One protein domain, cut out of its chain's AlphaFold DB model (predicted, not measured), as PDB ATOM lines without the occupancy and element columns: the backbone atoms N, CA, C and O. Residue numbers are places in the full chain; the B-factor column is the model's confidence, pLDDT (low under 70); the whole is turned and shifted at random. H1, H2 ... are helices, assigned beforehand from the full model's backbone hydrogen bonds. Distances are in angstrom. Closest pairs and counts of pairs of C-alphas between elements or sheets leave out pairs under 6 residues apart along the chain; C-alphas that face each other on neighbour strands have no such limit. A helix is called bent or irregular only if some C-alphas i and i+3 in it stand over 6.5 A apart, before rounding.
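What this domain is: This is residues 38 to 173 of the 174 residues of an uncharacterized protein of Methylobacter sp (UniProt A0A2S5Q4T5). One long helix, H3, makes the shaft of a rod; it is bent but runs nearly straight, its two arms at 19 degrees, and H1 packs along its later arm, H3b, on one side while H4 packs on another. The unnamed stretch of residues 67 to 94 runs back past the earlier arm, H3a, and loops beyond its start at one end of the rod, and the short helices H5 and H6 lie towards the other end. The printed part has 136 residues with six named helices, H1 to H6 in order, and no named strand; the class is all helix. It is only just loose, close to extended, with a radius of gyration of the C-alphas of 20.9 A and spans of 68 by 28 by 27 A.

How they stand to each other: H1, residues 38 to 54, touches H3b, residues 106 to 127, the closest C-alphas being those of Ala 45 and His 116 at 5.1 A. They run the same way at a tilt of 36 degrees, only just steep. H2, residues 63 to 66, touches residues 111 to 115 of H3b, with the C-alphas of Phe 66 and Ala 111 closest at 4.8 A. H3, residues 95 to 127, is the hub, touching three other helices; by its hydrogen bonds it was assigned as one helix, but it is bent, with C-alphas 103 and 106 lying 7.1 A apart. Its other arm, H3a, residues 95 to 103, touches no helix. H4, residues 135 to 141, touches residues 118 to 125 of H3b, the closest C-alphas being those of Ile 122 and Ala 141 at 5.3 A. H3b and H4 run opposite ways at a steep tilt of 67 degrees. H5, residues 152 to 155, and H6, residues 160 to 163, are close but not clearly touching, with the C-alphas of Asn 155 and Arg 163 closest at 6.8 A; both are apart from H3b. Every O i to N i+4 pair is within hydrogen-bond range in H1, H3a and H3b; H4 has 0 of 3, beside 2 of 4 O i to N i+3 pairs, and H2, H5 and H6 are too short for an O i to N i+4 pair.

Where its parts are: H1 begins at C-alpha 38, (-25.459, -12.083, 4.757), and measures 23.9 A. H2 is four residues, 63 to 66. H3a measures 12.1 A from C-alpha 95, (-40.027, -2.132, -11.761), and H3b 31.5 A, ending at C-alpha 127, (-28.525, -28.573, 24.953). H4, residues 135 to 141, measures 10.0 A and is irregular, with C-alphas 137 and 140 lying 7.4 A apart. H5, residues 152 to 155, and H6, residues 160 to 163, have four residues each.

The domain as a whole: The two C-alphas farthest apart are those of Tyr 88 and His 153, at 69.0 A. The link from H2 to H3 is long, with 28 residues; that from H5 to H6 is tight. The printed part has no cut. Mean pLDDT of the printed part is 93.3, and no printed residue is under 70.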
ATOM      1  N   LEU A  38     -24.750 -10.838   5.071       92.81
ATOM      2  CA  LEU A  38     -25.459 -12.083   4.757       92.81
ATOM      3  C   LEU A  38     -24.531 -13.293   4.583       92.81
ATOM      4  O   LEU A  38     -24.888 -14.340   5.114       92.81
ATOM      5  N   PRO A  39     -23.350 -13.203   3.940       95.38
ATOM      6  CA  PRO A  39     -22.442 -14.348   3.856       95.38
ATOM      7  C   PRO A  39     -22.054 -14.911   5.229       95.38
ATOM      8  O   PRO A  39     -22.022 -16.126   5.404       95.38
ATOM      9  N   PHE A  40     -21.833 -14.045   6.223       96.81
ATOM     10  CA  PHE A  40     -21.528 -14.464   7.593       96.81
ATOM     11  C   PHE A  40     -22.736 -15.109   8.275       96.81
ATOM     12  O   PHE A  40     -22.585 -16.124   8.949       96.81
ATOM     13  N   VAL A  41     -23.939 -14.561   8.074       96.31
ATOM     14  CA  VAL A  41     -25.175 -15.148   8.618       96.31
ATOM     15  C   VAL A  41     -25.452 -16.515   7.991       96.31
ATOM     16  O   VAL A  41     -25.787 -17.451   8.707       96.31
ATOM     17  N   ILE A  42     -25.262 -16.652   6.676       97.31
ATOM     18  CA  ILE A  42     -25.382 -17.924   5.955       97.31
ATOM     19  C   ILE A  42     -24.382 -18.931   6.518       97.31
ATOM     20  O   ILE A  42     -24.776 -20.039   6.868       97.31
ATOM     21  N   LEU A  43     -23.111 -18.543   6.654       98.06
ATOM     22  CA  LEU A  43     -22.086 -19.415   7.216       98.06
ATOM     23  C   LEU A  43     -22.456 -19.871   8.633       98.06
ATOM     24  O   LEU A  43     -22.440 -21.068   8.900       98.06
ATOM     25  N   SER A  44     -22.858 -18.943   9.505       97.94
ATOM     26  CA  SER A  44     -23.318 -19.254  10.864       97.94
ATOM     27  C   SER A  44     -24.487 -20.239  10.855       97.94
ATOM     28  O   SER A  44     -24.442 -21.252  11.546       97.94
ATOM     29  N   ALA A  45     -25.510 -19.985  10.036       97.94
ATOM     30  CA  ALA A  45     -26.688 -20.837   9.948       97.94
ATOM     31  C   ALA A  45     -26.329 -22.255   9.472       97.94
ATOM     32  O   ALA A  45     -26.771 -23.236  10.067       97.94
ATOM     33  N   TYR A  46     -25.471 -22.383   8.455       98.31
ATOM     34  CA  TYR A  46     -25.002 -23.691   7.995       98.31
ATOM     35  C   TYR A  46     -24.097 -24.389   9.012       98.31
ATOM     36  O   TYR A  46     -24.176 -25.608   9.138       98.31
ATOM     37  N   MET A  47     -23.278 -23.662   9.775       98.44
ATOM     38  CA  MET A  47     -22.517 -24.256  10.878       98.44
ATOM     39  C   MET A  47     -23.451 -24.862  11.929       98.44
ATOM     40  O   MET A  47     -23.231 -25.999  12.337       98.44
ATOM     41  N   THR A  48     -24.523 -24.162  12.311       98.25
ATOM     42  CA  THR A  48     -25.548 -24.706  13.216       98.25
ATOM     43  C   THR A  48     -26.263 -25.909  12.599       98.25
ATOM     44  O   THR A  48     -26.445 -26.922  13.271       98.25
ATOM     45  N   TYR A  49     -26.613 -25.843  11.311       98.44
ATOM     46  CA  TYR A  49     -27.230 -26.955  10.585       98.44
ATOM     47  C   TYR A  49     -26.356 -28.217  10.618       98.44
ATOM     48  O   TYR A  49     -26.821 -29.293  10.986       98.44
ATOM     49  N   TYR A  50     -25.074 -28.090  10.264       98.44
ATOM     50  CA  TYR A  50     -24.145 -29.219  10.269       98.44
ATOM     51  C   TYR A  50     -23.815 -29.699  11.680       98.44
ATOM     52  O   TYR A  50     -23.689 -30.902  11.876       98.44
ATOM     53  N   HIS A  51     -23.739 -28.803  12.667       98.00
ATOM     54  CA  HIS A  51     -23.639 -29.192  14.072       98.00
ATOM     55  C   HIS A  51     -24.795 -30.116  14.471       98.00
ATOM     56  O   HIS A  51     -24.537 -31.209  14.973       98.00
ATOM     57  N   LEU A  52     -26.043 -29.729  14.179       98.06
ATOM     58  CA  LEU A  52     -27.222 -30.551  14.463       98.06
ATOM     59  C   LEU A  52     -27.147 -31.913  13.757       98.06
ATOM     60  O   LEU A  52     -27.400 -32.944  14.378       98.06
ATOM     61  N   LEU A  53     -26.734 -31.948  12.486       98.19
ATOM     62  CA  LEU A  53     -26.521 -33.212  11.772       98.19
ATOM     63  C   LEU A  53     -25.442 -34.087  12.429       98.19
ATOM     64  O   LEU A  53     -25.617 -35.298  12.526       98.19
ATOM     65  N   PHE A  54     -24.337 -33.498  12.895       98.19
ATOM     66  CA  PHE A  54     -23.246 -34.234  13.539       98.19
ATOM     67  C   PHE A  54     -23.610 -34.783  14.917       98.19
ATOM     68  O   PHE A  54     -23.081 -35.825  15.296       98.19
ATOM     69  N   VAL A  55     -24.537 -34.148  15.636       96.44
ATOM     70  CA  VAL A  55     -25.093 -34.700  16.885       96.44
ATOM     71  C   VAL A  55     -26.265 -35.663  16.644       96.44
ATOM     72  O   VAL A  55     -26.883 -36.128  17.594       96.44
ATOM     73  N   GLY A  56     -26.550 -36.008  15.383       96.69
ATOM     74  CA  GLY A  56     -27.492 -37.067  15.015       96.69
ATOM     75  C   GLY A  56     -28.903 -36.601  14.661       96.69
ATOM     76  O   GLY A  56     -29.775 -37.449  14.460       96.69
ATOM     77  N   ALA A  57     -29.146 -35.292  14.539       97.38
ATOM     78  CA  ALA A  57     -30.467 -34.778  14.195       97.38
ATOM     79  C   ALA A  57     -30.929 -35.275  12.813       97.38
ATOM     80  O   ALA A  57     -30.184 -35.270  11.829       97.38
ATOM     81  N   LYS A  58     -32.204 -35.662  12.731       97.12
ATOM     82  CA  LYS A  58     -32.894 -36.070  11.498       97.12
ATOM     83  C   LYS A  58     -34.108 -35.174  11.270       97.12
ATOM     84  O   LYS A  58     -34.573 -34.509  12.185       97.12
ATOM     85  N   ASN A  59     -34.622 -35.160  10.039       96.44
ATOM     86  CA  ASN A  59     -35.821 -34.395   9.655       96.44
ATOM     87  C   ASN A  59     -35.719 -32.874   9.891       96.44
ATOM     88  O   ASN A  59     -36.734 -32.196  10.045       96.44
ATOM     89  N   LEU A  60     -34.502 -32.320   9.883       97.00
ATOM     90  CA  LEU A  60     -34.299 -30.875   9.939       97.00
ATOM     91  C   LEU A  60     -34.850 -30.211   8.678       97.00
ATOM     92  O   LEU A  60     -34.524 -30.613   7.556       97.00
ATOM     93  N   LYS A  61     -35.620 -29.139   8.868       97.31
ATOM     94  CA  LYS A  61     -36.021 -28.271   7.762       97.31
ATOM     95  C   LYS A  61     -34.796 -27.604   7.140       97.31
ATOM     96  O   LYS A  61     -33.881 -27.156   7.838       97.31
ATOM     97  N   LYS A  62     -34.794 -27.507   5.818       97.19
ATOM     98  CA  LYS A  62     -33.787 -26.797   5.028       97.19
ATOM     99  C   LYS A  62     -34.204 -25.346   4.853       97.19
ATOM    100  O   LYS A  62     -35.380 -25.013   4.947       97.19
ATOM    101  N   TRP A  63     -33.250 -24.488   4.492       97.31
ATOM    102  CA  TRP A  63     -33.536 -23.082   4.199       97.31
ATOM    103  C   TRP A  63     -34.654 -22.908   3.153       97.31
ATOM    104  O   TRP A  63     -35.513 -22.046   3.311       97.31
ATOM    105  N   SER A  64     -34.705 -23.775   2.135       95.94
ATOM    106  CA  SER A  64     -35.757 -23.772   1.110       95.94
ATOM    107  C   SER A  64     -37.172 -23.913   1.663       95.94
ATOM    108  O   SER A  64     -38.096 -23.376   1.064       95.94
ATOM    109  N   ASP A  65     -37.341 -24.589   2.799       96.56
ATOM    110  CA  ASP A  65     -38.654 -24.849   3.401       96.56
ATOM    111  C   ASP A  65     -39.257 -23.585   4.037       96.56
ATOM    112  O   ASP A  65     -40.438 -23.560   4.375       96.56
ATOM    113  N   PHE A  66     -38.445 -22.534   4.190       96.56
ATOM    114  CA  PHE A  66     -38.839 -21.218   4.695       96.56
ATOM    115  C   PHE A  66     -38.992 -20.182   3.572       96.56
ATOM    116  O   PHE A  66     -39.421 -19.057   3.821       96.56
ATOM    117  N   ILE A  67     -38.637 -20.530   2.330       95.56
ATOM    118  CA  ILE A  67     -38.779 -19.630   1.182       95.56
ATOM    119  C   ILE A  67     -40.208 -19.773   0.634       95.56
ATOM    120  O   ILE A  67     -40.632 -20.890   0.334       95.56
ATOM    121  N   PRO A  68     -40.963 -18.672   0.455       92.56
ATOM    122  CA  PRO A  68     -42.301 -18.743  -0.121       92.56
ATOM    123  C   PRO A  68     -42.261 -19.227  -1.575       92.56
ATOM    124  O   PRO A  68     -41.321 -18.935  -2.321       92.56
ATOM    125  N   ASP A  69     -43.322 -19.913  -2.003       90.75
ATOM    126  CA  ASP A  69     -43.458 -20.362  -3.387       90.75
ATOM    127  C   ASP A  69     -43.397 -19.167  -4.351       90.75
ATOM    128  O   ASP A  69     -44.142 -18.192  -4.216       90.75
ATOM    129  N   ARG A  70     -42.535 -19.253  -5.367       84.25
ATOM    130  CA  ARG A  70     -42.412 -18.227  -6.407       84.25
ATOM    131  C   ARG A  70     -43.722 -18.015  -7.159       84.25
ATOM    132  O   ARG A  70     -43.986 -16.887  -7.568       84.25
ATOM    133  N   ALA A  71     -44.551 -19.049  -7.306       86.25
ATOM    134  CA  ALA A  71     -45.861 -18.926  -7.945       86.25
ATOM    135  C   ALA A  71     -46.829 -18.029  -7.152       86.25
ATOM    136  O   ALA A  71     -47.754 -17.460  -7.730       86.25
ATOM    137  N   SER A  72     -46.593 -17.827  -5.850       88.56
ATOM    138  CA  SER A  72     -47.379 -16.894  -5.034       88.56
ATOM    139  C   SER A  72     -47.098 -15.416  -5.353       88.56
ATOM    140  O   SER A  72     -47.875 -14.535  -4.966       88.56
ATOM    141  N   HIS A  73     -46.018 -15.117  -6.091       89.50
ATOM    142  CA  HIS A  73     -45.690 -13.759  -6.508       89.50
ATOM    143  C   HIS A  73     -46.638 -13.278  -7.617       89.50
ATOM    144  O   HIS A  73     -46.584 -13.719  -8.762       89.50
ATOM    145  N   ARG A  74     -47.501 -12.314  -7.278       90.88
ATOM    146  CA  ARG A  74     -48.626 -11.888  -8.131       90.88
ATOM    147  C   ARG A  74     -48.243 -10.987  -9.309       90.88
ATOM    148  O   ARG A  74     -49.019 -10.851 -10.251       90.88
ATOM    149  N   TYR A  75     -47.093 -10.319  -9.246       92.50
ATOM    150  CA  TYR A  75     -46.712  -9.287 -10.213       92.50
ATOM    151  C   TYR A  75     -45.609  -9.765 -11.164       92.50
ATOM    152  O   TYR A  75     -44.800 -10.629 -10.841       92.50
ATOM    153  N   THR A  76     -45.557  -9.182 -12.359       92.25
ATOM    154  CA  THR A  76     -44.520  -9.455 -13.368       92.25
ATOM    155  C   THR A  76     -43.804  -8.163 -13.740       92.25
ATOM    156  O   THR A  76     -44.284  -7.077 -13.425       92.25
ATOM    157  N   MET A  77     -42.715  -8.230 -14.511       93.25
ATOM    158  CA  MET A  77     -42.054  -7.021 -15.032       93.25
ATOM    159  C   MET A  77     -42.980  -6.099 -15.847       93.25
ATOM    160  O   MET A  77     -42.679  -4.914 -15.990       93.25
ATOM    161  N   LYS A  78     -44.111  -6.604 -16.360       93.25
ATOM    162  CA  LYS A  78     -45.118  -5.793 -17.060       93.25
ATOM    163  C   LYS A  78     -46.106  -5.128 -16.094       93.25
ATOM    164  O   LYS A  78     -46.438  -3.963 -16.286       93.25
ATOM    165  N   SER A  79     -46.549  -5.851 -15.062       95.12
ATOM    166  CA  SER A  79     -47.604  -5.415 -14.130       95.12
ATOM    167  C   SER A  79     -47.095  -4.847 -12.801       95.12
ATOM    168  O   SER A  79     -47.899  -4.382 -11.997       95.12
ATOM    169  N   GLN A  80     -45.783  -4.876 -12.552       95.31
ATOM    170  CA  GLN A  80     -45.192  -4.409 -11.302       95.31
ATOM    171  C   GLN A  80     -45.499  -2.929 -11.061       95.31
ATOM    172  O   GLN A  80     -45.199  -2.062 -11.892       95.31
ATOM    173  N   ILE A  81     -46.070  -2.664  -9.888       93.69
ATOM    174  CA  ILE A  81     -46.370  -1.322  -9.397       93.69
ATOM    175  C   ILE A  81     -45.057  -0.660  -8.977       93.69
ATOM    176  O   ILE A  81     -44.208  -1.292  -8.343       93.69
ATOM    177  N   THR A  82     -44.899   0.610  -9.340       92.38
ATOM    178  CA  THR A  82     -43.786   1.464  -8.921       92.38
ATOM    179  C   THR A  82     -44.313   2.669  -8.158       92.38
ATOM    180  O   THR A  82     -45.506   2.980  -8.192       92.38
ATOM    181  N   MET A  83     -43.423   3.356  -7.447       87.44
ATOM    182  CA  MET A  83     -43.777   4.585  -6.744       87.44
ATOM    183  C   MET A  83     -43.392   5.810  -7.561       87.44
ATOM    184  O   MET A  83     -42.344   5.833  -8.206       87.44
ATOM    185  N   LYS A  84     -44.207   6.867  -7.465       84.19
ATOM    186  CA  LYS A  84     -43.807   8.193  -7.943       84.19
ATOM    187  C   LYS A  84     -42.582   8.647  -7.131       84.19
ATOM    188  O   LYS A  84     -42.655   8.632  -5.899       84.19
ATOM    189  N   PRO A  85     -41.459   9.011  -7.775       79.56
ATOM    190  CA  PRO A  85     -40.246   9.378  -7.057       79.56
ATOM    191  C   PRO A  85     -40.482  10.639  -6.220       79.56
ATOM    192  O   PRO A  85     -41.052  11.620  -6.692       79.56
ATOM    193  N   THR A  86     -40.020  10.610  -4.969       74.25
ATOM    194  CA  THR A  86     -39.960  11.801  -4.100       74.25
ATOM    195  C   THR A  86     -38.628  12.549  -4.244       74.25
ATOM    196  O   THR A  86     -38.505  13.674  -3.770       74.25
ATOM    197  N   PHE A  87     -37.649  11.935  -4.920       79.38
ATOM    198  CA  PHE A  87     -36.360  12.498  -5.322       79.38
ATOM    199  C   PHE A  87     -35.819  11.745  -6.554       79.38
ATOM    200  O   PHE A  87     -36.171  10.584  -6.771       79.38
ATOM    201  N   TYR A  88     -34.947  12.382  -7.346       72.81
ATOM    202  CA  TYR A  88     -34.473  11.857  -8.639       72.81
ATOM    203  C   TYR A  88     -33.779  10.484  -8.558       72.81
ATOM    204  O   TYR A  88     -33.975   9.642  -9.431       72.81
ATOM    205  N   GLY A  89     -33.010  10.228  -7.497       78.00
ATOM    206  CA  GLY A  89     -32.281   8.970  -7.298       78.00
ATOM    207  C   GLY A  89     -33.102   7.815  -6.712       78.00
ATOM    208  O   GLY A  89     -32.526   6.805  -6.320       78.00
ATOM    209  N   SER A  90     -34.426   7.950  -6.581       84.75
ATOM    210  CA  SER A  90     -35.246   6.953  -5.886       84.75
ATOM    211  C   SER A  90     -35.362   5.665  -6.699       84.75
ATOM    212  O   SER A  90     -36.080   5.622  -7.697       84.75
ATOM    213  N   LEU A  91     -34.708   4.584  -6.260       87.25
ATOM    214  CA  LEU A  91     -34.751   3.289  -6.960       87.25
ATOM    215  C   LEU A  91     -36.160   2.676  -7.008       87.25
ATOM    216  O   LEU A  91     -36.479   1.917  -7.923       87.25
ATOM    217  N   SER A  92     -37.043   3.080  -6.092       88.69
ATOM    218  CA  SER A  92     -38.455   2.675  -6.041       88.69
ATOM    219  C   SER A  92     -39.288   3.055  -7.273       88.69
ATOM    220  O   SER A  92     -40.426   2.594  -7.407       88.69
ATOM    221  N   GLN A  93     -38.762   3.898  -8.167       91.44
ATOM    222  CA  GLN A  93     -39.420   4.227  -9.433       91.44
ATOM    223  C   GLN A  93     -39.262   3.126 -10.494       91.44
ATOM    224  O   GLN A  93     -40.009   3.103 -11.471       91.44
ATOM    225  N   PHE A  94     -38.325   2.188 -10.307       92.75
ATOM    226  CA  PHE A  94     -38.034   1.134 -11.276       92.75
ATOM    227  C   PHE A  94     -38.761  -0.173 -10.935       92.75
ATOM    228  O   PHE A  94     -38.727  -0.649  -9.804       92.75
ATOM    229  N   ARG A  95     -39.374  -0.818 -11.937       94.62
ATOM    230  CA  ARG A  95     -40.027  -2.132 -11.761       94.62
ATOM    231  C   ARG A  95     -39.043  -3.224 -11.353       94.62
ATOM    232  O   ARG A  95     -39.358  -4.028 -10.483       94.62
ATOM    233  N   LEU A  96     -37.850  -3.219 -11.952       94.38
ATOM    234  CA  LEU A  96     -36.809  -4.204 -11.661       94.38
ATOM    235  C   LEU A  96     -36.407  -4.182 -10.184       94.38
ATOM    236  O   LEU A  96     -36.253  -5.240  -9.585       94.38
ATOM    237  N   PHE A  97     -36.309  -2.989  -9.589       93.56
ATOM    238  CA  PHE A  97     -36.032  -2.837  -8.165       93.56
ATOM    239  C   PHE A  97     -37.052  -3.611  -7.321       93.56
ATOM    240  O   PHE A  97     -36.658  -4.414  -6.478       93.56
ATOM    241  N   TRP A  98     -38.349  -3.443  -7.585       94.31
ATOM    242  CA  TRP A  98     -39.394  -4.156  -6.849       94.31
ATOM    243  C   TRP A  98     -39.402  -5.657  -7.123       94.31
ATOM    244  O   TRP A  98     -39.533  -6.426  -6.179       94.31
ATOM    245  N   ILE A  99     -39.202  -6.091  -8.370       94.56
ATOM    246  CA  ILE A  99     -39.115  -7.523  -8.682       94.56
ATOM    247  C   ILE A  99     -37.955  -8.168  -7.923       94.56
ATOM    248  O   ILE A  99     -38.165  -9.178  -7.258       94.56
ATOM    249  N   LEU A 100     -36.756  -7.582  -7.951       92.94
ATOM    250  CA  LEU A 100     -35.600  -8.122  -7.228       92.94
ATOM    251  C   LEU A 100     -35.828  -8.131  -5.712       92.94
ATOM    252  O   LEU A 100     -35.501  -9.109  -5.044       92.94
ATOM    253  N   ASN A 101     -36.446  -7.083  -5.169       93.38
ATOM    254  CA  ASN A 101     -36.776  -7.030  -3.749       93.38
ATOM    255  C   ASN A 101     -37.784  -8.108  -3.342       93.38
ATOM    256  O   ASN A 101     -37.542  -8.853  -2.396       93.38
ATOM    257  N   CYS A 102     -38.892  -8.217  -4.072       91.06
ATOM    258  CA  CYS A 102     -40.017  -9.073  -3.706       91.06
ATOM    259  C   CYS A 102     -39.804 -10.554  -4.044       91.06
ATOM    260  O   CYS A 102     -40.460 -11.397  -3.442       91.06
ATOM    261  N   THR A 103     -38.911 -10.883  -4.984       91.38
ATOM    262  CA  THR A 103     -38.656 -12.279  -5.400       91.38
ATOM    263  C   THR A 103     -37.327 -12.840  -4.906       91.38
ATOM    264  O   THR A 103     -37.193 -14.058  -4.813       91.38
ATOM    265  N   TRP A 104     -36.366 -11.979  -4.552       90.38
ATOM    266  CA  TRP A 104     -35.058 -12.400  -4.052       90.38
ATOM    267  C   TRP A 104     -34.780 -11.836  -2.666       90.38
ATOM    268  O   TRP A 104     -34.816 -12.575  -1.691       90.38
ATOM    269  N   TYR A 105     -34.523 -10.534  -2.550       92.94
ATOM    270  CA  TYR A 105     -33.938  -9.990  -1.325       92.94
ATOM    271  C   TYR A 105     -34.812 -10.225  -0.079       92.94
ATOM    272  O   TYR A 105     -34.361 -10.865   0.870       92.94
ATOM    273  N   CYS A 106     -36.068  -9.775  -0.085       92.69
ATOM    274  CA  CYS A 106     -36.969  -9.918   1.060       92.69
ATOM    275  C   CYS A 106     -37.280 -11.387   1.406       92.69
ATOM    276  O   CYS A 106     -37.042 -11.766   2.551       92.69
ATOM    277  N   PRO A 107     -37.769 -12.239   0.480       94.38
ATOM    278  CA  PRO A 107     -38.128 -13.613   0.837       94.38
ATOM    279  C   PRO A 107     -36.923 -14.436   1.302       94.38
ATOM    280  O   PRO A 107     -37.038 -15.154   2.288       94.38
ATOM    281  N   TYR A 108     -35.757 -14.303   0.658       94.81
ATOM    282  CA  TYR A 108     -34.574 -15.068   1.059       94.81
ATOM    283  C   TYR A 108     -33.984 -14.568   2.382       94.81
ATOM    284  O   TYR A 108     -33.557 -15.390   3.189       94.81
ATOM    285  N   SER A 109     -33.961 -13.252   2.632       94.94
ATOM    286  CA  SER A 109     -33.454 -12.714   3.903       94.94
ATOM    287  C   SER A 109     -34.348 -13.096   5.080       94.94
ATOM    288  O   SER A 109     -33.835 -13.606   6.073       94.94
ATOM    289  N   VAL A 110     -35.671 -12.938   4.958       95.38
ATOM    290  CA  VAL A 110     -36.626 -13.372   5.992       95.38
ATOM    291  C   VAL A 110     -36.480 -14.870   6.252       95.38
ATOM    292  O   VAL A 110     -36.268 -15.262   7.397       95.38
ATOM    293  N   ALA A 111     -36.478 -15.687   5.193       96.69
ATOM    294  CA  ALA A 111     -36.310 -17.132   5.307       96.69
ATOM    295  C   ALA A 111     -34.989 -17.518   5.984       96.69
ATOM    296  O   ALA A 111     -34.961 -18.458   6.769       96.69
ATOM    297  N   LEU A 112     -33.891 -16.805   5.703       97.12
ATOM    298  CA  LEU A 112     -32.586 -17.091   6.302       97.12
ATOM    299  C   LEU A 112     -32.606 -16.867   7.815       97.12
ATOM    300  O   LEU A 112     -32.155 -17.730   8.564       97.12
ATOM    301  N   PHE A 113     -33.122 -15.721   8.265       96.88
ATOM    302  CA  PHE A 113     -33.182 -15.414   9.694       96.88
ATOM    303  C   PHE A 113     -34.178 -16.312  10.430       96.88
ATOM    304  O   PHE A 113     -33.882 -16.755  11.538       96.88
ATOM    305  N   GLU A 114     -35.322 -16.624   9.818       97.06
ATOM    306  CA  GLU A 114     -36.305 -17.541  10.398       97.06
ATOM    307  C   GLU A 114     -35.755 -18.969  10.511       97.06
ATOM    308  O   GLU A 114     -35.834 -19.579  11.578       97.06
ATOM    309  N   TRP A 115     -35.123 -19.474   9.448       98.25
ATOM    310  CA  TRP A 115     -34.474 -20.784   9.442       98.25
ATOM    311  C   TRP A 115     -33.338 -20.862  10.464       98.25
ATOM    312  O   TRP A 115     -33.244 -21.833  11.216       98.25
ATOM    313  N   HIS A 116     -32.503 -19.824  10.552       97.94
ATOM    314  CA  HIS A 116     -31.428 -19.767  11.539       97.94
ATOM    315  C   HIS A 116     -31.975 -19.754  12.971       97.94
ATOM    316  O   HIS A 116     -31.521 -20.540  13.800       97.94
ATOM    317  N   ALA A 117     -32.996 -18.939  13.254       97.44
ATOM    318  CA  ALA A 117     -33.650 -18.916  14.560       97.44
ATOM    319  C   ALA A 117     -34.285 -20.270  14.909       97.44
ATOM    320  O   ALA A 117     -34.172 -20.719  16.046       97.44
ATOM    321  N   TYR A 118     -34.914 -20.948  13.944       97.69
ATOM    322  CA  TYR A 118     -35.426 -22.307  14.118       97.69
ATOM    323  C   TYR A 118     -34.321 -23.285  14.541       97.69
ATOM    324  O   TYR A 118     -34.490 -23.995  15.527       97.69
ATOM    325  N   MET A 119     -33.168 -23.278  13.866       97.94
ATOM    326  CA  MET A 119     -32.056 -24.165  14.222       97.94
ATOM    327  C   MET A 119     -31.466 -23.849  15.597       97.94
ATOM    328  O   MET A 119     -31.192 -24.766  16.364       97.94
ATOM    329  N   VAL A 120     -31.303 -22.569  15.940       96.75
ATOM    330  CA  VAL A 120     -30.805 -22.172  17.267       96.75
ATOM    331  C   VAL A 120     -31.782 -22.589  18.367       96.75
ATOM    332  O   VAL A 120     -31.340 -23.085  19.395       96.75
ATOM    333  N   LYS A 121     -33.099 -22.496  18.136       97.00
ATOM    334  CA  LYS A 121     -34.106 -23.024  19.072       97.00
ATOM    335  C   LYS A 121     -33.998 -24.540  19.255       97.00
ATOM    336  O   LYS A 121     -34.146 -25.004  20.377       97.00
ATOM    337  N   ILE A 122     -33.710 -25.306  18.195       97.62
ATOM    338  CA  ILE A 122     -33.451 -26.755  18.313       97.62
ATOM    339  C   ILE A 122     -32.217 -27.001  19.177       97.62
ATOM    340  O   ILE A 122     -32.280 -27.808  20.099       97.62
ATOM    341  N   VAL A 123     -31.112 -26.292  18.916       97.12
ATOM    342  CA  VAL A 123     -29.898 -26.395  19.742       97.12
ATOM    343  C   VAL A 123     -30.212 -26.065  21.195       97.12
ATOM    344  O   VAL A 123     -29.769 -26.772  22.092       97.12
ATOM    345  N   GLU A 124     -31.005 -25.026  21.443       96.00
ATOM    346  CA  GLU A 124     -31.389 -24.627  22.790       96.00
ATOM    347  C   GLU A 124     -32.293 -25.666  23.464       96.00
ATOM    348  O   GLU A 124     -32.092 -25.964  24.633       96.00
ATOM    349  N   ASN A 125     -33.251 -26.259  22.752       96.12
ATOM    350  CA  ASN A 125     -34.084 -27.349  23.271       96.12
ATOM    351  C   ASN A 125     -33.268 -28.618  23.544       96.12
ATOM    352  O   ASN A 125     -33.534 -29.315  24.517       96.12
ATOM    353  N   TRP A 126     -32.247 -28.894  22.730       96.75
ATOM    354  CA  TRP A 126     -31.404 -30.074  22.885       96.75
ATOM    355  C   TRP A 126     -30.361 -29.910  23.994       96.75
ATOM    356  O   TRP A 126     -30.231 -30.777  24.851       96.75
ATOM    357  N   TRP A 127     -29.634 -28.796  24.021       94.75
ATOM    358  CA  TRP A 127     -28.525 -28.573  24.953       94.75
ATOM    359  C   TRP A 127     -28.970 -27.985  26.301       94.75
ATOM    360  O   TRP A 127     -28.391 -28.298  27.342       94.75
ATOM    361  N   CYS A 128     -29.998 -27.133  26.291       92.50
ATOM    362  CA  CYS A 128     -30.459 -26.344  27.437       92.50
ATOM    363  C   CYS A 128     -31.983 -26.515  27.642       92.50
ATOM    364  O   CYS A 128     -32.762 -25.591  27.373       92.50
ATOM    365  N   PRO A 129     -32.447 -27.696  28.089       89.56
ATOM    366  CA  PRO A 129     -33.866 -28.029  28.248       89.56
ATOM    367  C   PRO A 129     -34.456 -27.449  29.543       89.56
ATOM    368  O   PRO A 129     -35.193 -28.127  30.246       89.56
ATOM    369  N   PHE A 130     -34.068 -26.230  29.908       93.50
ATOM    370  CA  PHE A 130     -34.500 -25.597  31.148       93.50
ATOM    371  C   PHE A 130     -35.556 -24.545  30.840       93.50
ATOM    372  O   PHE A 130     -35.384 -23.713  29.940       93.50
ATOM    373  N   THR A 131     -36.657 -24.596  31.573       88.00
ATOM    374  CA  THR A 131     -37.817 -23.746  31.351       88.00
ATOM    375  C   THR A 131     -37.503 -22.293  31.698       88.00
ATOM    376  O   THR A 131     -36.870 -21.972  32.702       88.00
ATOM    377  N   HIS A 132     -37.946 -21.381  30.832       89.06
ATOM    378  CA  HIS A 132     -37.940 -19.940  31.070       89.06
ATOM    379  C   HIS A 132     -39.038 -19.267  30.240       89.06
ATOM    380  O   HIS A 132     -39.678 -19.889  29.390       89.06
ATOM    381  N   ASP A 133     -39.228 -17.961  30.434       83.69
ATOM    382  CA  ASP A 133     -40.355 -17.176  29.909       83.69
ATOM    383  C   ASP A 133     -40.521 -17.165  28.371       83.69
ATOM    384  O   ASP A 133     -41.523 -16.645  27.865       83.69
ATOM    385  N   LYS A 134     -39.563 -17.717  27.612       85.75
ATOM    386  CA  LYS A 134     -39.607 -17.822  26.145       85.75
ATOM    387  C   LYS A 134     -39.737 -19.243  25.608       85.75
ATOM    388  O   LYS A 134     -40.066 -19.355  24.426       85.75
ATOM    389  N   LYS A 135     -39.533 -20.293  26.413       86.75
ATOM    390  CA  LYS A 135     -39.504 -21.685  25.919       86.75
ATOM    391  C   LYS A 135     -40.790 -22.096  25.208       86.75
ATOM    392  O   LYS A 135     -40.720 -22.681  24.135       86.75
ATOM    393  N   GLU A 136     -41.944 -21.644  25.690       87.38
ATOM    394  CA  GLU A 136     -43.241 -21.857  25.023       87.38
ATOM    395  C   GLU A 136     -43.273 -21.378  23.557       87.38
ATOM    396  O   GLU A 136     -43.943 -21.951  22.696       87.38
ATOM    397  N   SER A 137     -42.508 -20.331  23.226       88.25
ATOM    398  CA  SER A 137     -42.411 -19.811  21.853       88.25
ATOM    399  C   SER A 137     -41.507 -20.649  20.936       88.25
ATOM    400  O   SER A 137     -41.316 -20.304  19.763       88.25
ATOM    401  N   TYR A 138     -40.904 -21.717  21.460       91.38
ATOM    402  CA  TYR A 138     -40.017 -22.624  20.730       91.38
ATOM    403  C   TYR A 138     -40.725 -23.914  20.312       91.38
ATOM    404  O   TYR A 138     -40.094 -24.811  19.764       91.38
ATOM    405  N   SER A 139     -42.044 -23.988  20.488       90.12
ATOM    406  CA  SER A 139     -42.890 -25.098  20.035       90.12
ATOM    407  C   SER A 139     -42.789 -25.394  18.532       90.12
ATOM    408  O   SER A 139     -43.115 -26.489  18.094       90.12
ATOM    409  N   ASN A 140     -42.286 -24.461  17.719       92.19
ATOM    410  CA  ASN A 140     -41.983 -24.705  16.308       92.19
ATOM    411  C   ASN A 140     -40.683 -25.510  16.072       92.19
ATOM    412  O   ASN A 140     -40.355 -25.792  14.922       92.19
ATOM    413  N   ALA A 141     -39.945 -25.833  17.136       95.38
ATOM    414  CA  ALA A 141     -38.631 -26.473  17.154       95.38
ATOM    415  C   ALA A 141     -38.578 -27.629  18.176       95.38
ATOM    416  O   ALA A 141     -37.588 -27.781  18.894       95.38
ATOM    417  N   LYS A 142     -39.661 -28.412  18.272       95.50
ATOM    418  CA  LYS A 142     -39.707 -29.585  19.151       95.50
ATOM    419  C   LYS A 142     -38.675 -30.642  18.757       95.50
ATOM    420  O   LYS A 142     -38.359 -30.778  17.572       95.50
ATOM    421  N   ILE A 143     -38.200 -31.391  19.744       96.50
ATOM    422  CA  ILE A 143     -37.294 -32.533  19.577       96.50
ATOM    423  C   ILE A 143     -37.818 -33.741  20.358       96.50
ATOM    424  O   ILE A 143     -38.610 -33.574  21.281       96.50
ATOM    425  N   ASP A 144     -37.354 -34.931  19.988       95.62
ATOM    426  CA  ASP A 144     -37.676 -36.197  20.652       95.62
ATOM    427  C   ASP A 144     -37.140 -36.229  22.087       95.62
ATOM    428  O   ASP A 144     -37.874 -36.512  23.029       95.62
ATOM    429  N   GLN A 145     -35.864 -35.887  22.269       95.06
ATOM    430  CA  GLN A 145     -35.217 -35.872  23.575       95.06
ATOM    431  C   GLN A 145     -34.081 -34.848  23.619       95.06
ATOM    432  O   GLN A 145     -33.285 -34.721  22.684       95.06
ATOM    433  N   SER A 146     -33.965 -34.122  24.727       96.19
ATOM    434  CA  SER A 146     -32.792 -33.283  24.974       96.19
ATOM    435  C   SER A 146     -31.579 -34.111  25.407       96.19
ATOM    436  O   SER A 146     -31.706 -35.260  25.828       96.19
ATOM    437  N   PHE A 147     -30.390 -33.509  25.364       96.31
ATOM    438  CA  PHE A 147     -29.120 -34.119  25.765       96.31
ATOM    439  C   PHE A 147     -29.175 -34.773  27.156       96.31
ATOM    440  O   PHE A 147     -28.622 -35.849  27.369       96.31
ATOM    441  N   TRP A 148     -29.893 -34.147  28.088       96.06
ATOM    442  CA  TRP A 148     -30.013 -34.593  29.476       96.06
ATOM    443  C   TRP A 148     -30.948 -35.798  29.639       96.06
ATOM    444  O   TRP A 148     -30.799 -36.563  30.588       96.06
ATOM    445  N   HIS A 149     -31.875 -36.003  28.699       95.81
ATOM    446  CA  HIS A 149     -32.803 -37.138  28.705       95.81
ATOM    447  C   HIS A 149     -32.168 -38.423  28.154       95.81
ATOM    448  O   HIS A 149     -32.641 -39.512  28.470       95.81
ATOM    449  N   ILE A 150     -31.061 -38.310  27.404       94.94
ATOM    450  CA  ILE A 150     -30.327 -39.455  26.834       94.94
ATOM    451  C   ILE A 150     -29.770 -40.363  27.941       94.94
ATOM    452  O   ILE A 150     -29.694 -41.583  27.783       94.94
ATOM    453  N   TYR A 151     -29.371 -39.778  29.073       94.44
ATOM    454  CA  TYR A 151     -28.723 -40.495  30.165       94.44
ATOM    455  C   TYR A 151     -29.640 -40.565  31.396       94.44
ATOM    456  O   TYR A 151     -29.878 -39.539  32.034       94.44
ATOM    457  N   PRO A 152     -30.100 -41.762  31.817       94.12
ATOM    458  CA  PRO A 152     -31.066 -41.895  32.915       94.12
ATOM    459  C   PRO A 152     -30.635 -41.241  34.237       94.12
ATOM    460  O   PRO A 152     -31.465 -40.735  34.987       94.12
ATOM    461  N   HIS A 153     -29.330 -41.234  34.521       95.00
ATOM    462  CA  HIS A 153     -28.779 -40.657  35.746       95.00
ATOM    463  C   HIS A 153     -28.753 -39.122  35.746       95.00
ATOM    464  O   HIS A 153     -28.743 -38.525  36.820       95.00
ATOM    465  N   ASP A 154     -28.724 -38.487  34.572       94.75
ATOM    466  CA  ASP A 154     -28.821 -37.033  34.433       94.75
ATOM    467  C   ASP A 154     -30.279 -36.592  34.337       94.75
ATOM    468  O   ASP A 154     -30.660 -35.620  34.983       94.75
ATOM    469  N   ASN A 155     -31.108 -37.369  33.639       94.81
ATOM    470  CA  ASN A 155     -32.555 -37.184  33.588       94.81
ATOM    471  C   ASN A 155     -33.168 -37.120  35.004       94.81
ATOM    472  O   ASN A 155     -33.924 -36.208  35.329       94.81
ATOM    473  N   ALA A 156     -32.742 -38.010  35.907       94.62
ATOM    474  CA  ALA A 156     -33.192 -38.020  37.302       94.62
ATOM    475  C   ALA A 156     -32.834 -36.753  38.113       94.62
ATOM    476  O   ALA A 156     -33.348 -36.580  39.217       94.62
ATOM    477  N   LYS A 157     -31.944 -35.886  37.608       95.44
ATOM    478  CA  LYS A 157     -31.565 -34.615  38.254       95.44
ATOM    479  C   LYS A 157     -32.440 -33.440  37.808       95.44
ATOM    480  O   LYS A 157     -32.353 -32.377  38.420       95.44
ATOM    481  N   LEU A 158     -33.216 -33.599  36.736       95.00
ATOM    482  CA  LEU A 158     -34.089 -32.553  36.218       95.00
ATOM    483  C   LEU A 158     -35.270 -32.318  37.164       95.00
ATOM    484  O   LEU A 158     -35.743 -33.234  37.841       95.00
ATOM    485  N   THR A 159     -35.753 -31.077  37.194       95.62
ATOM    486  CA  THR A 159     -37.036 -30.764  37.827       95.62
ATOM    487  C   THR A 159     -38.163 -31.451  37.057       95.62
ATOM    488  O   THR A 159     -38.007 -31.749  35.875       95.62
ATOM    489  N   ASP A 160     -39.306 -31.686  37.703       94.44
ATOM    490  CA  ASP A 160     -40.455 -32.302  37.027       94.44
ATOM    491  C   ASP A 160     -40.899 -31.480  35.802       94.44
ATOM    492  O   ASP A 160     -41.191 -32.044  34.753       94.44
ATOM    493  N   GLU A 161     -40.857 -30.146  35.896       92.50
ATOM    494  CA  GLU A 161     -41.209 -29.239  34.793       92.50
ATOM    495  C   GLU A 161     -40.272 -29.381  33.584       92.50
ATOM    496  O   GLU A 161     -40.739 -29.391  32.448       92.50
ATOM    497  N   ASP A 162     -38.963 -29.517  33.810       94.50
ATOM    498  CA  ASP A 162     -37.981 -29.662  32.730       94.50
ATOM    499  C   ASP A 162     -37.903 -31.091  32.193       94.50
ATOM    500  O   ASP A 162     -37.611 -31.304  31.016       94.50
ATOM    501  N   ARG A 163     -38.163 -32.080  33.050       95.00
ATOM    502  CA  ARG A 163     -38.185 -33.492  32.681       95.00
ATOM    503  C   ARG A 163     -39.398 -33.829  31.822       95.00
ATOM    504  O   ARG A 163     -39.279 -34.509  30.808       95.00
ATOM    505  N   ASP A 164     -40.565 -33.342  32.215       94.75
ATOM    506  CA  ASP A 164     -41.843 -33.769  31.650       94.75
ATOM    507  C   ASP A 164     -42.373 -32.744  30.620       94.75
ATOM    508  O   ASP A 164     -43.579 -32.592  30.426       94.75
ATOM    509  N   ASN A 165     -41.473 -32.011  29.943       93.69
ATOM    510  CA  ASN A 165     -41.847 -30.976  28.976       93.69
ATOM    511  C   ASN A 165     -41.976 -31.521  27.534       93.69
ATOM    512  O   ASN A 165     -40.979 -31.958  26.948       93.69
ATOM    513  N   PRO A 166     -43.143 -31.379  26.875       94.62
ATOM    514  CA  PRO A 166     -43.396 -31.923  25.537       94.62
ATOM    515  C   PRO A 166     -42.706 -31.154  24.397       94.62
ATOM    516  O   PRO A 166     -42.942 -31.443  23.223       94.62
ATOM    517  N   ILE A 167     -41.925 -30.107  24.683       93.88
ATOM    518  CA  ILE A 167     -41.127 -29.409  23.665       93.88
ATOM    519  C   ILE A 167     -39.817 -30.157  23.394       93.88
ATOM    520  O   ILE A 167     -39.329 -30.139  22.263       93.88
ATOM    521  N   TRP A 168     -39.240 -30.804  24.404       94.25
ATOM    522  CA  TRP A 168     -37.940 -31.472  24.292       94.25
ATOM    523  C   TRP A 168     -37.906 -32.880  24.887       94.25
ATOM    524  O   TRP A 168     -36.822 -33.436  25.072       94.25
ATOM    525  N   ASN A 169     -39.076 -33.440  25.190       93.31
ATOM    526  CA  ASN A 169     -39.257 -34.825  25.581       93.31
ATOM    527  C   ASN A 169     -40.582 -35.362  25.007       93.31
ATOM    528  O   ASN A 169     -41.662 -35.019  25.484       93.31
ATOM    529  N   GLU A 170     -40.505 -36.226  23.996       93.75
ATOM    530  CA  GLU A 170     -41.677 -36.821  23.340       93.75
ATOM    531  C   GLU A 170     -42.488 -37.733  24.266       93.75
ATOM    532  O   GLU A 170     -43.693 -37.870  24.084       93.75
ATOM    533  N   SER A 171     -41.871 -38.314  25.303       90.25
ATOM    534  CA  SER A 171     -42.593 -39.160  26.266       90.25
ATOM    535  C   SER A 171     -43.610 -38.389  27.114       90.25
ATOM    536  O   SER A 171     -44.470 -39.002  27.744       90.25
ATOM    537  N   ALA A 172     -43.537 -37.053  27.102       88.69
ATOM    538  CA  ALA A 172     -44.508 -36.164  27.726       88.69
ATOM    539  C   ALA A 172     -45.691 -35.804  26.804       88.69
ATOM    540  O   ALA A 172     -46.622 -35.125  27.242       88.69
ATOM    541  N   GLU A 173     -45.682 -36.227  25.533       80.00
ATOM    542  CA  GLU A 173     -46.829 -36.086  24.633       80.00
ATOM    543  C   GLU A 173     -47.834 -37.218  24.907       80.00
ATOM    544  O   GLU A 173     -47.651 -38.356  24.482       80.00
TER     545      GLU A 173